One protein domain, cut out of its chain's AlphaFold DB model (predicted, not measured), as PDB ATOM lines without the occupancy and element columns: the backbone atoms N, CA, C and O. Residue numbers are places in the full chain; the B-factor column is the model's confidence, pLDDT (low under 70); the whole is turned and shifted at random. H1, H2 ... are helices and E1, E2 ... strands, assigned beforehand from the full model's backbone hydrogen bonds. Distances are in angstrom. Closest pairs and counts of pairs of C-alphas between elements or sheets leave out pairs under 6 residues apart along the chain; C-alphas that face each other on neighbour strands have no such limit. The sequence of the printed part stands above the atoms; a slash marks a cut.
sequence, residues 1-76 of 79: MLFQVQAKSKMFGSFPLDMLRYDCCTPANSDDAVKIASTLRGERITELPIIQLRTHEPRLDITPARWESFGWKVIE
ATOM      1  N   MET A   1      17.470 -37.315   8.785       85.75
ATOM      2  CA  MET A   1      16.946 -37.824   7.490       85.75
ATOM      3  C   MET A   1      15.422 -37.720   7.501       85.75
ATOM      4  O   MET A   1      14.855 -37.750   8.586       85.75
ATOM      5  N   LEU A   2      14.775 -37.528   6.346       90.31
ATOM      6  CA  LEU A   2      13.311 -37.501   6.235       90.31
ATOM      7  C   LEU A   2      12.803 -38.833   5.688       90.31
ATOM      8  O   LEU A   2      13.439 -39.420   4.813       90.31
ATOM      9  N   PHE A   3      11.667 -39.279   6.204       92.56
ATOM     10  CA  PHE A   3      10.922 -40.412   5.678       92.56
ATOM     11  C   PHE A   3       9.423 -40.183   5.876       92.56
ATOM     12  O   PHE A   3       9.010 -39.281   6.603       92.56
ATOM     13  N   GLN A   4       8.602 -40.970   5.199       94.50
ATOM     14  CA  GLN A   4       7.155 -40.866   5.217       94.50
ATOM     15  C   GLN A   4       6.539 -42.193   5.621       94.50
ATOM     16  O   GLN A   4       6.966 -43.262   5.164       94.50
ATOM     17  N   VAL A   5       5.486 -42.106   6.426       94.06
ATOM     18  CA  VAL A   5       4.646 -43.244   6.788       94.06
ATOM     19  C   VAL A   5       3.197 -42.990   6.402       94.06
ATOM     20  O   VAL A   5       2.711 -41.862   6.466       94.06
ATOM     21  N   GLN A   6       2.503 -44.053   6.013       93.88
ATOM     22  CA  GLN A   6       1.091 -44.015   5.653       93.88
ATOM     23  C   GLN A   6       0.336 -45.162   6.321       93.88
ATOM     24  O   GLN A   6       0.821 -46.293   6.353       93.88
ATOM     25  N   ALA A   7      -0.865 -44.897   6.833       90.88
ATOM     26  CA  ALA A   7      -1.736 -45.951   7.348       90.88
ATOM     27  C   ALA A   7      -2.118 -46.946   6.232       90.88
ATOM     28  O   ALA A   7      -2.399 -46.539   5.107       90.88
ATOM     29  N   LYS A   8      -2.173 -48.253   6.528       88.56
ATOM     30  CA  LYS A   8      -2.539 -49.303   5.552       88.56
ATOM     31  C   LYS A   8      -4.051 -49.385   5.303       88.56
ATOM     32  O   LYS A   8      -4.467 -49.893   4.267       88.56
ATOM     33  N   SER A   9      -4.886 -48.917   6.235       82.06
ATOM     34  CA  SER A   9      -6.346 -48.869   6.067       82.06
ATOM     35  C   SER A   9      -6.989 -47.777   6.931       82.06
ATOM     36  O   SER A   9      -6.401 -47.319   7.908       82.06
ATOM     37  N   LYS A  10      -8.221 -47.380   6.577       71.38
ATOM     38  CA  LYS A  10      -9.017 -46.376   7.310       71.38
ATOM     39  C   LYS A  10      -9.558 -46.885   8.655       71.38
ATOM     40  O   LYS A  10     -10.077 -46.092   9.427       71.38
ATOM     41  N   MET A  11      -9.476 -48.194   8.906       64.88
ATOM     42  CA  MET A  11      -9.939 -48.861  10.132       64.88
ATOM     43  C   MET A  11      -8.793 -49.267  11.070       64.88
ATOM     44  O   MET A  11      -9.046 -49.915  12.083       64.88
ATOM     45  N   PHE A  12      -7.535 -48.954  10.741       65.00
ATOM     46  CA  PHE A  12      -6.419 -49.336  11.606       65.00
ATOM     47  C   PHE A  12      -6.363 -48.504  12.889       65.00
ATOM     48  O   PHE A  12      -6.883 -47.391  12.957       65.00
ATOM     49  N   GLY A  13      -5.725 -49.090  13.907       66.38
ATOM     50  CA  GLY A  13      -5.510 -48.458  15.204       66.38
ATOM     51  C   GLY A  13      -4.777 -47.120  15.102       66.38
ATOM     52  O   GLY A  13      -4.138 -46.804  14.096       66.38
ATOM     53  N   SER A  14      -4.889 -46.333  16.170       85.44
ATOM     54  CA  SER A  14      -4.246 -45.027  16.319       85.44
ATOM     55  C   SER A  14      -2.752 -45.059  15.964       85.44
ATOM     56  O   SER A  14      -2.098 -46.097  16.081       85.44
ATOM     57  N   PHE A  15      -2.199 -43.918  15.537       91.94
ATOM     58  CA  PHE A  15      -0.782 -43.815  15.179       91.94
ATOM     59  C   PHE A  15       0.137 -44.376  16.286       91.94
ATOM     60  O   PHE A  15      -0.032 -44.010  17.455       91.94
ATOM     61  N   PRO A  16       1.119 -45.238  15.952       93.81
ATOM     62  CA  PRO A  16       1.950 -45.919  16.936       93.81
ATOM     63  C   PRO A  16       3.025 -44.971  17.477       93.81
ATOM     64  O   PRO A  16       4.160 -44.962  17.008       93.81
ATOM     65  N   LEU A  17       2.678 -44.172  18.490       94.50
ATOM     66  CA  LEU A  17       3.586 -43.190  19.104       94.50
ATOM     67  C   LEU A  17       4.916 -43.790  19.572       94.50
ATOM     68  O   LEU A  17       5.940 -43.114  19.535       94.50
ATOM     69  N   ASP A  18       4.913 -45.064  19.963       93.75
ATOM     70  CA  ASP A  18       6.111 -45.772  20.419       93.75
ATOM     71  C   ASP A  18       7.191 -45.860  19.323       93.75
ATOM     72  O   ASP A  18       8.390 -45.858  19.611       93.75
ATOM     73  N   MET A  19       6.784 -45.824  18.047       93.69
ATOM     74  CA  MET A  19       7.711 -45.795  16.917       93.69
ATOM     75  C   MET A  19       8.507 -44.491  16.820       93.69
ATOM     76  O   MET A  19       9.634 -44.518  16.331       93.69
ATOM     77  N   LEU A  20       7.982 -43.367  17.329       94.56
ATOM     78  CA  LEU A  20       8.728 -42.100  17.368       94.56
ATOM     79  C   LEU A  20       9.973 -42.228  18.243       94.56
ATOM     80  O   LEU A  20      11.056 -41.774  17.882       94.56
ATOM     81  N   ARG A  21       9.833 -42.906  19.384       93.00
ATOM     82  CA  ARG A  21      10.953 -43.172  20.282       93.00
ATOM     83  C   ARG A  21      11.879 -44.241  19.715       93.00
ATOM     84  O   ARG A  21      13.091 -44.063  19.756       93.00
ATOM     85  N   TYR A  22      11.313 -45.327  19.196       92.81
ATOM     86  CA  TYR A  22      12.081 -46.469  18.708       92.81
ATOM     87  C   TYR A  22      12.978 -46.108  17.513       92.81
ATOM     88  O   TYR A  22      14.183 -46.328  17.572       92.81
ATOM     89  N   ASP A  23      12.417 -45.470  16.480       92.31
ATOM     90  CA  ASP A  23      13.170 -45.024  15.296       92.31
ATOM     91  C   ASP A  23      13.781 -43.614  15.484       92.31
ATOM     92  O   ASP A  23      14.246 -42.997  14.523       92.31
ATOM     93  N   CYS A  24      13.779 -43.083  16.717       93.94
ATOM     94  CA  CYS A  24      14.370 -41.791  17.083       93.94
ATOM     95  C   CYS A  24      13.950 -40.650  16.139       93.94
ATOM     96  O   CYS A  24      14.778 -39.893  15.624       93.94
ATOM     97  N   CYS A  25      12.646 -40.529  15.895       94.50
ATOM     98  CA  CYS A  25      12.075 -39.603  14.930       94.50
ATOM     99  C   CYS A  25      10.938 -38.755  15.503       94.50
ATOM    100  O   CYS A  25      10.291 -39.104  16.486       94.50
ATOM    101  N   THR A  26      10.696 -37.612  14.869       95.62
ATOM    102  CA  THR A  26       9.618 -36.677  15.212       95.62
ATOM    103  C   THR A  26       8.888 -36.208  13.956       95.62
ATOM    104  O   THR A  26       9.420 -36.357  12.852       95.62
ATOM    105  N   PRO A  27       7.674 -35.644  14.078       96.62
ATOM    106  CA  PRO A  27       6.984 -35.012  12.957       96.62
ATOM    107  C   PRO A  27       7.863 -33.960  12.285       96.62
ATOM    108  O   PRO A  27       8.525 -33.169  12.957       96.62
ATOM    109  N   ALA A  28       7.883 -33.943  10.952       96.19
ATOM    110  CA  ALA A  28       8.741 -33.024  10.214       96.19
ATOM    111  C   ALA A  28       8.303 -31.555  10.356       96.19
ATOM    112  O   ALA A  28       9.145 -30.661  10.232       96.19
ATOM    113  N   ASN A  29       7.011 -31.321  10.601       96.19
ATOM    114  CA  ASN A  29       6.377 -30.016  10.780       96.19
ATOM    115  C   ASN A  29       5.099 -30.137  11.646       96.19
ATOM    116  O   ASN A  29       4.694 -31.232  12.048       96.19
ATOM    117  N   SER A  30       4.466 -28.996  11.933       96.44
ATOM    118  CA  SER A  30       3.239 -28.924  12.734       96.44
ATOM    119  C   SER A  30       2.047 -29.632  12.087       96.44
ATOM    120  O   SER A  30       1.258 -30.245  12.802       96.44
ATOM    121  N   ASP A  31       1.926 -29.605  10.758       95.44
ATOM    122  CA  ASP A  31       0.813 -30.250  10.052       95.44
ATOM    123  C   ASP A  31       0.869 -31.773  10.217       95.44
ATOM    124  O   ASP A  31      -0.148 -32.421  10.465       95.44
ATOM    125  N   ASP A  32       2.065 -32.361  10.168       95.62
ATOM    126  CA  ASP A  32       2.267 -33.786  10.432       95.62
ATOM    127  C   ASP A  32       1.952 -34.155  11.888       95.62
ATOM    128  O   ASP A  32       1.362 -35.207  12.145       95.62
ATOM    129  N   ALA A  33       2.255 -33.271  12.844       95.69
ATOM    130  CA  ALA A  33       1.852 -33.459  14.238       95.69
ATOM    131  C   ALA A  33       0.321 -33.419  14.404       95.69
ATOM    132  O   ALA A  33      -0.241 -34.229  15.147       95.69
ATOM    133  N   VAL A  34      -0.369 -32.531  13.679       94.25
ATOM    134  CA  VAL A  34      -1.840 -32.466  13.665       94.25
ATOM    135  C   VAL A  34      -2.434 -33.751  13.090       94.25
ATOM    136  O   VAL A  34      -3.342 -34.309  13.707       94.25
ATOM    137  N   LYS A  35      -1.893 -34.277  11.982       92.69
ATOM    138  CA  LYS A  35      -2.338 -35.559  11.404       92.69
ATOM    139  C   LYS A  35      -2.214 -36.703  12.407       92.69
ATOM    140  O   LYS A  35      -3.169 -37.462  12.568       92.69
ATOM    141  N   ILE A  36      -1.082 -36.807  13.115       93.56
ATOM    142  CA  ILE A  36      -0.909 -37.793  14.195       93.56
ATOM    143  C   ILE A  36      -2.013 -37.610  15.235       93.56
ATOM    144  O   ILE A  36      -2.728 -38.564  15.540       93.56
ATOM    145  N   ALA A  37      -2.203 -36.390  15.735       93.00
ATOM    146  CA  ALA A  37      -3.189 -36.106  16.769       93.00
ATOM    147  C   ALA A  37      -4.627 -36.457  16.336       93.00
ATOM    148  O   ALA A  37      -5.379 -37.013  17.134       93.00
ATOM    149  N   SER A  38      -4.996 -36.221  15.073       89.88
ATOM    150  CA  SER A  38      -6.287 -36.637  14.510       89.88
ATOM    151  C   SER A  38      -6.484 -38.156  14.546       89.88
ATOM    152  O   SER A  38      -7.566 -38.623  14.908       89.88
ATOM    153  N   THR A  39      -5.438 -38.947  14.268       89.44
ATOM    154  CA  THR A  39      -5.525 -40.418  14.389       89.44
ATOM    155  C   THR A  39      -5.669 -40.894  15.838       89.44
ATOM    156  O   THR A  39      -6.330 -41.899  16.095       89.44
ATOM    157  N   LEU A  40      -5.073 -40.179  16.799       89.56
ATOM    158  CA  LEU A  40      -5.185 -40.500  18.226       89.56
ATOM    159  C   LEU A  40      -6.582 -40.178  18.765       89.56
ATOM    160  O   LEU A  40      -7.098 -40.906  19.606       89.56
ATOM    161  N   ARG A  41      -7.207 -39.107  18.262       89.50
ATOM    162  CA  ARG A  41      -8.581 -38.720  18.618       89.50
ATOM    163  C   ARG A  41      -9.652 -39.599  17.967       89.50
ATOM    164  O   ARG A  41     -10.822 -39.460  18.308       89.50
ATOM    165  N   GLY A  42      -9.274 -40.486  17.044       84.31
ATOM    166  CA  GLY A  42     -10.224 -41.321  16.307       84.31
ATOM    167  C   GLY A  42     -11.126 -40.508  15.377       84.31
ATOM    168  O   GLY A  42     -12.272 -40.886  15.139       84.31
ATOM    169  N   GLU A  43     -10.638 -39.369  14.875       84.25
ATOM    170  CA  GLU A  43     -11.386 -38.564  13.911       84.25
ATOM    171  C   GLU A  43     -11.664 -39.373  12.641       84.25
ATOM    172  O   GLU A  43     -10.878 -40.234  12.239       84.25
ATOM    173  N   ARG A  44     -12.798 -39.101  11.989       78.69
ATOM    174  CA  ARG A  44     -13.187 -39.820  10.774       78.69
ATOM    175  C   ARG A  44     -12.174 -39.550   9.661       78.69
ATOM    176  O   ARG A  44     -12.170 -38.483   9.056       78.69
ATOM    177  N   ILE A  45     -11.365 -40.558   9.356       75.75
ATOM    178  CA  ILE A  45     -10.345 -40.498   8.312       75.75
ATOM    179  C   ILE A  45     -11.012 -40.671   6.938       75.75
ATOM    180  O   ILE A  45     -11.461 -41.762   6.576       75.75
ATOM    181  N   THR A  46     -11.092 -39.594   6.152       79.44
ATOM    182  CA  THR A  46     -11.577 -39.642   4.762       79.44
ATOM    183  C   THR A  46     -10.528 -40.217   3.813       79.44
ATOM    184  O   THR A  46     -10.890 -40.942   2.885       79.44
ATOM    185  N   GLU A  47      -9.241 -39.993   4.092       84.69
ATOM    186  CA  GLU A  47      -8.084 -40.418   3.293       84.69
ATOM    187  C   GLU A  47      -6.943 -40.910   4.189       84.69
ATOM    188  O   GLU A  47      -6.767 -40.405   5.291       84.69
ATOM    189  N   LEU A  48      -6.156 -41.892   3.731       87.19
ATOM    190  CA  LEU A  48      -5.057 -42.451   4.528       87.19
ATOM    191  C   LEU A  48      -3.974 -41.384   4.760       87.19
ATOM    192  O   LEU A  48      -3.344 -40.967   3.783       87.19
ATOM    193  N   PRO A  49      -3.723 -40.957   6.013       88.75
ATOM    194  CA  PRO A  49      -2.807 -39.860   6.280       88.75
ATOM    195  C   PRO A  49      -1.383 -40.256   5.900       88.75
ATOM    196  O   PRO A  49      -0.888 -41.304   6.318       88.75
ATOM    197  N   ILE A  50      -0.728 -39.388   5.130       93.31
ATOM    198  CA  ILE A  50       0.715 -39.428   4.896       93.31
ATOM    199  C   ILE A  50       1.366 -38.477   5.894       93.31
ATOM    200  O   ILE A  50       1.035 -37.286   5.929       93.31
ATOM    201  N   ILE A  51       2.269 -39.016   6.709       94.81
ATOM    202  CA  ILE A  51       2.935 -38.306   7.798       94.81
ATOM    203  C   ILE A  51       4.425 -38.296   7.508       94.81
ATOM    204  O   ILE A  51       5.049 -39.355   7.392       94.81
ATOM    205  N   GLN A  52       4.990 -37.099   7.398       96.12
ATOM    206  CA  GLN A  52       6.424 -36.937   7.235       96.12
ATOM    207  C   GLN A  52       7.108 -36.904   8.604       96.12
ATOM    208  O   GLN A  52       6.720 -36.169   9.515       96.12
ATOM    209  N   LEU A  53       8.152 -37.713   8.741       95.25
ATOM    210  CA  LEU A  53       8.942 -37.868   9.950       95.25
ATOM    211  C   LEU A  53      10.399 -37.509   9.672       95.25
ATOM    212  O   LEU A  53      10.955 -37.780   8.604       95.25
ATOM    213  N   ARG A  54      11.035 -36.894  10.662       93.75
ATOM    214  CA  ARG A  54      12.454 -36.561  10.683       93.75
ATOM    215  C   ARG A  54      13.135 -37.426  11.731       93.75
ATOM    216  O   ARG A  54      12.829 -37.295  12.909       93.75
ATOM    217  N   THR A  55      14.084 -38.266  11.322       90.62
ATOM    218  CA  THR A  55      14.980 -38.929  12.282       90.62
ATOM    219  C   THR A  55      16.040 -37.953  12.787       90.62
ATOM    220  O   THR A  55      16.618 -37.183  12.002       90.62
ATOM    221  N   HIS A  56      16.276 -38.012  14.094       88.19
ATOM    222  CA  HIS A  56      17.358 -37.335  14.801       88.19
ATOM    223  C   HIS A  56      18.660 -38.129  14.754       88.19
ATOM    224  O   HIS A  56      19.718 -37.531  14.916       88.19
ATOM    225  N   GLU A  57      18.586 -39.431  14.463       86.44
ATOM    226  CA  GLU A  57      19.747 -40.301  14.345       86.44
ATOM    227  C   GLU A  57      19.866 -40.872  12.932       86.44
ATOM    228  O   GLU A  57      19.335 -41.941  12.637       86.44
ATOM    229  N   PRO A  58      20.571 -40.180  12.017       73.50
ATOM    230  CA  PRO A  58      20.695 -40.615  10.626       73.50
ATOM    231  C   PRO A  58      21.503 -41.908  10.456       73.50
ATOM    232  O   PRO A  58      21.545 -42.435   9.353       73.50
ATOM    233  N   ARG A  59      22.168 -42.389  11.514       75.38
ATOM    234  CA  ARG A  59      22.884 -43.674  11.540       75.38
ATOM    235  C   ARG A  59      21.987 -44.849  11.935       75.38
ATOM    236  O   ARG A  59      22.438 -45.984  11.856       75.38
ATOM    237  N   LEU A  60      20.780 -44.574  12.433       77.00
ATOM    238  CA  LEU A  60      19.830 -45.592  12.851       77.00
ATOM    239  C   LEU A  60      18.898 -45.903  11.680       77.00
ATOM    240  O   LEU A  60      18.208 -45.016  11.171       77.00
ATOM    241  N   ASP A  61      18.897 -47.164  11.260       82.94
ATOM    242  CA  ASP A  61      18.035 -47.622  10.180       82.94
ATOM    243  C   ASP A  61      16.573 -47.580  10.623       82.94
ATOM    244  O   ASP A  61      16.204 -48.100  11.679       82.94
ATOM    245  N   ILE A  62      15.720 -46.993   9.780       88.25
ATOM    246  CA  ILE A  62      14.268 -47.073   9.953       88.25
ATOM    247  C   ILE A  62      13.859 -48.544   9.918       88.25
ATOM    248  O   ILE A  62      14.420 -49.336   9.153       88.25
ATOM    249  N   THR A  63      12.838 -48.915  10.692       90.44
ATOM    250  CA  THR A  63      12.390 -50.310  10.801       90.44
ATOM    251  C   THR A  63      11.034 -50.573  10.119       90.44
ATOM    252  O   THR A  63      10.028 -50.793  10.798       90.44
ATOM    253  N   PRO A  64      10.952 -50.622   8.763       92.19
ATOM    254  CA  PRO A  64       9.694 -50.789   8.025       92.19
ATOM    255  C   PRO A  64       8.811 -51.940   8.506       92.19
ATOM    256  O   PRO A  64       7.609 -51.760   8.664       92.19
ATOM    257  N   ALA A  65       9.402 -53.104   8.794       92.00
ATOM    258  CA  ALA A  65       8.656 -54.276   9.253       92.00
ATOM    259  C   ALA A  65       7.910 -54.016  10.573       92.00
ATOM    260  O   ALA A  65       6.818 -54.540  10.789       92.00
ATOM    261  N   ARG A  66       8.476 -53.176  11.446       92.38
ATOM    262  CA  ARG A  66       7.868 -52.838  12.731       92.38
ATOM    263  C   ARG A  66       6.733 -51.837  12.559       92.38
ATOM    264  O   ARG A  66       5.658 -52.077  13.101       92.38
ATOM    265  N   TRP A  67       6.910 -50.804  11.734       93.50
ATOM    266  CA  TRP A  67       5.799 -49.934  11.324       93.50
ATOM    267  C   TRP A  67       4.637 -50.754  10.752       93.50
ATOM    268  O   TRP A  67       3.484 -50.559  11.145       93.50
ATOM    269  N   GLU A  68       4.943 -51.731   9.890       92.38
ATOM    270  CA  GLU A  68       3.923 -52.567   9.258       92.38
ATOM    271  C   GLU A  68       3.148 -53.428  10.251       92.38
ATOM    272  O   GLU A  68       1.946 -53.626  10.053       92.38
ATOM    273  N   SER A  69       3.788 -53.879  11.333       92.06
ATOM    274  CA  SER A  69       3.117 -54.617  12.411       92.06
ATOM    275  C   SER A  69       2.048 -53.788  13.137       92.06
ATOM    276  O   SER A  69       1.079 -54.348  13.641       92.06
ATOM    277  N   PHE A  70       2.168 -52.456  13.110       91.38
ATOM    278  CA  PHE A  70       1.165 -51.519  13.625       91.38
ATOM    279  C   PHE A  70       0.169 -51.045  12.556       91.38
ATOM    280  O   PHE A  70      -0.669 -50.187  12.825       91.38
ATOM    281  N   GLY A  71       0.249 -51.572  11.331       91.75
ATOM    282  CA  GLY A  71      -0.610 -51.152  10.227       91.75
ATOM    283  C   GLY A  71      -0.180 -49.854   9.548       91.75
ATOM    284  O   GLY A  71      -0.991 -49.241   8.858       91.75
ATOM    285  N   TRP A  72       1.079 -49.442   9.707       93.31
ATOM    286  CA  TRP A  72       1.659 -48.274   9.044       93.31
ATOM    287  C   TRP A  72       2.763 -48.712   8.088       93.31
ATOM    288  O   TRP A  72       3.564 -49.579   8.396       93.31
ATOM    289  N   LYS A  73       2.820 -48.138   6.895       93.31
ATOM    290  CA  LYS A  73       3.823 -48.482   5.890       93.31
ATOM    291  C   LYS A  73       4.792 -47.326   5.720       93.31
ATOM    292  O   LYS A  73       4.353 -46.200   5.508       93.31
ATOM    293  N   VAL A  74       6.091 -47.616   5.742       93.62
ATOM    294  CA  VAL A  74       7.117 -46.671   5.280       93.62
ATOM    295  C   VAL A  74       7.042 -46.617   3.754       93.62
ATOM    296  O   VAL A  74       7.275 -47.629   3.091       93.62
ATOM    297  N   ILE A  75       6.649 -45.472   3.197       91.00
ATOM    298  CA  ILE A  75       6.437 -45.303   1.746       91.00
ATOM    299  C   ILE A  75       7.586 -44.564   1.060       91.00
ATOM    300  O   ILE A  75       7.809 -44.750  -0.132       91.00
ATOM    301  N   GLU A  76       8.353 -43.785   1.816       81.00
ATOM    302  CA  GLU A  76       9.536 -43.090   1.327       81.00
ATOM    303  C   GLU A  76      10.520 -42.972   2.486       81.00
ATOM    304  O   GLU A  76      10.176 -42.431   3.524       81.00
TER     305      GLU A  76
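What this domain is: This is residues 1 to 76 of the 79 residues of an uncharacterized protein of Gammaproteobacteria bacterium (UniProt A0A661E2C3). A strongly twisted antiparallel sheet of four strands has its longest helix, H2, packed across E3, while the short helix H3 sits beside edge strand E4 and the short H1 only grazes the sheet. The 76 printed residues run E1 H1 E2 H2 E3 H3 E4, three named helices and four named strands; the sheet's order is E2 E3 E1 E4, and the class is mixed, helices and strands. The whole is compact, with a radius of gyration of the C-alphas of 11.5 A and spans of 36 by 25 by 19 A.

How they stand to each other: E1, residues 2 to 7, is an inner strand, antiparallel to E3, residues 50 to 55 (N 5 and O 51, 2.9 A), and to E4, residues 72 to 76 (N 6 and O 73, 2.9 A). H1, residues 18 to 22, only grazes the sheet with residues 19 to 21. E2, residues 25 to 27, is an edge strand antiparallel to E3 (N 26 and O 54, 2.9 A). H2, residues 30 to 40, is over E3 at a height over the sheet of 8.3 A and runs across the strands, at 66 degrees to E3 on the local plane; their closest C-alphas, Asp 32 and Ile 51, are 5.3 A apart. H3, residues 64 to 69, stands at the sheet's level; its closest C-alpha pair with E4 is Pro 64 and Val 74, 5.6 A. H1, H2 and H3 have every O i to N i+4 pair within hydrogen-bond range. E1, H1, E2, with E3 between the two strands in the sheet, and E3, H3, E4, with E1 between the two strands in the sheet, are split strand-helix-strand units, each a pair of strands that are not neighbours in the sheet and are joined through a helix, and both crossovers are right-handed.

Where its parts are: E1 begins at C-alpha 2 (13.311, -37.501, 6.235) and is 17.3 A long; H2 is 15.3 A, E3 16.1 A. E4 ends at C-alpha 76 (9.536, -43.090, 1.327).

The domain as a whole: The C-alphas farthest apart, Arg 44 and Arg 59, are 36.3 A apart. The printed part has no cut and no long link; residues 11 to 13 are under 70 in pLDDT.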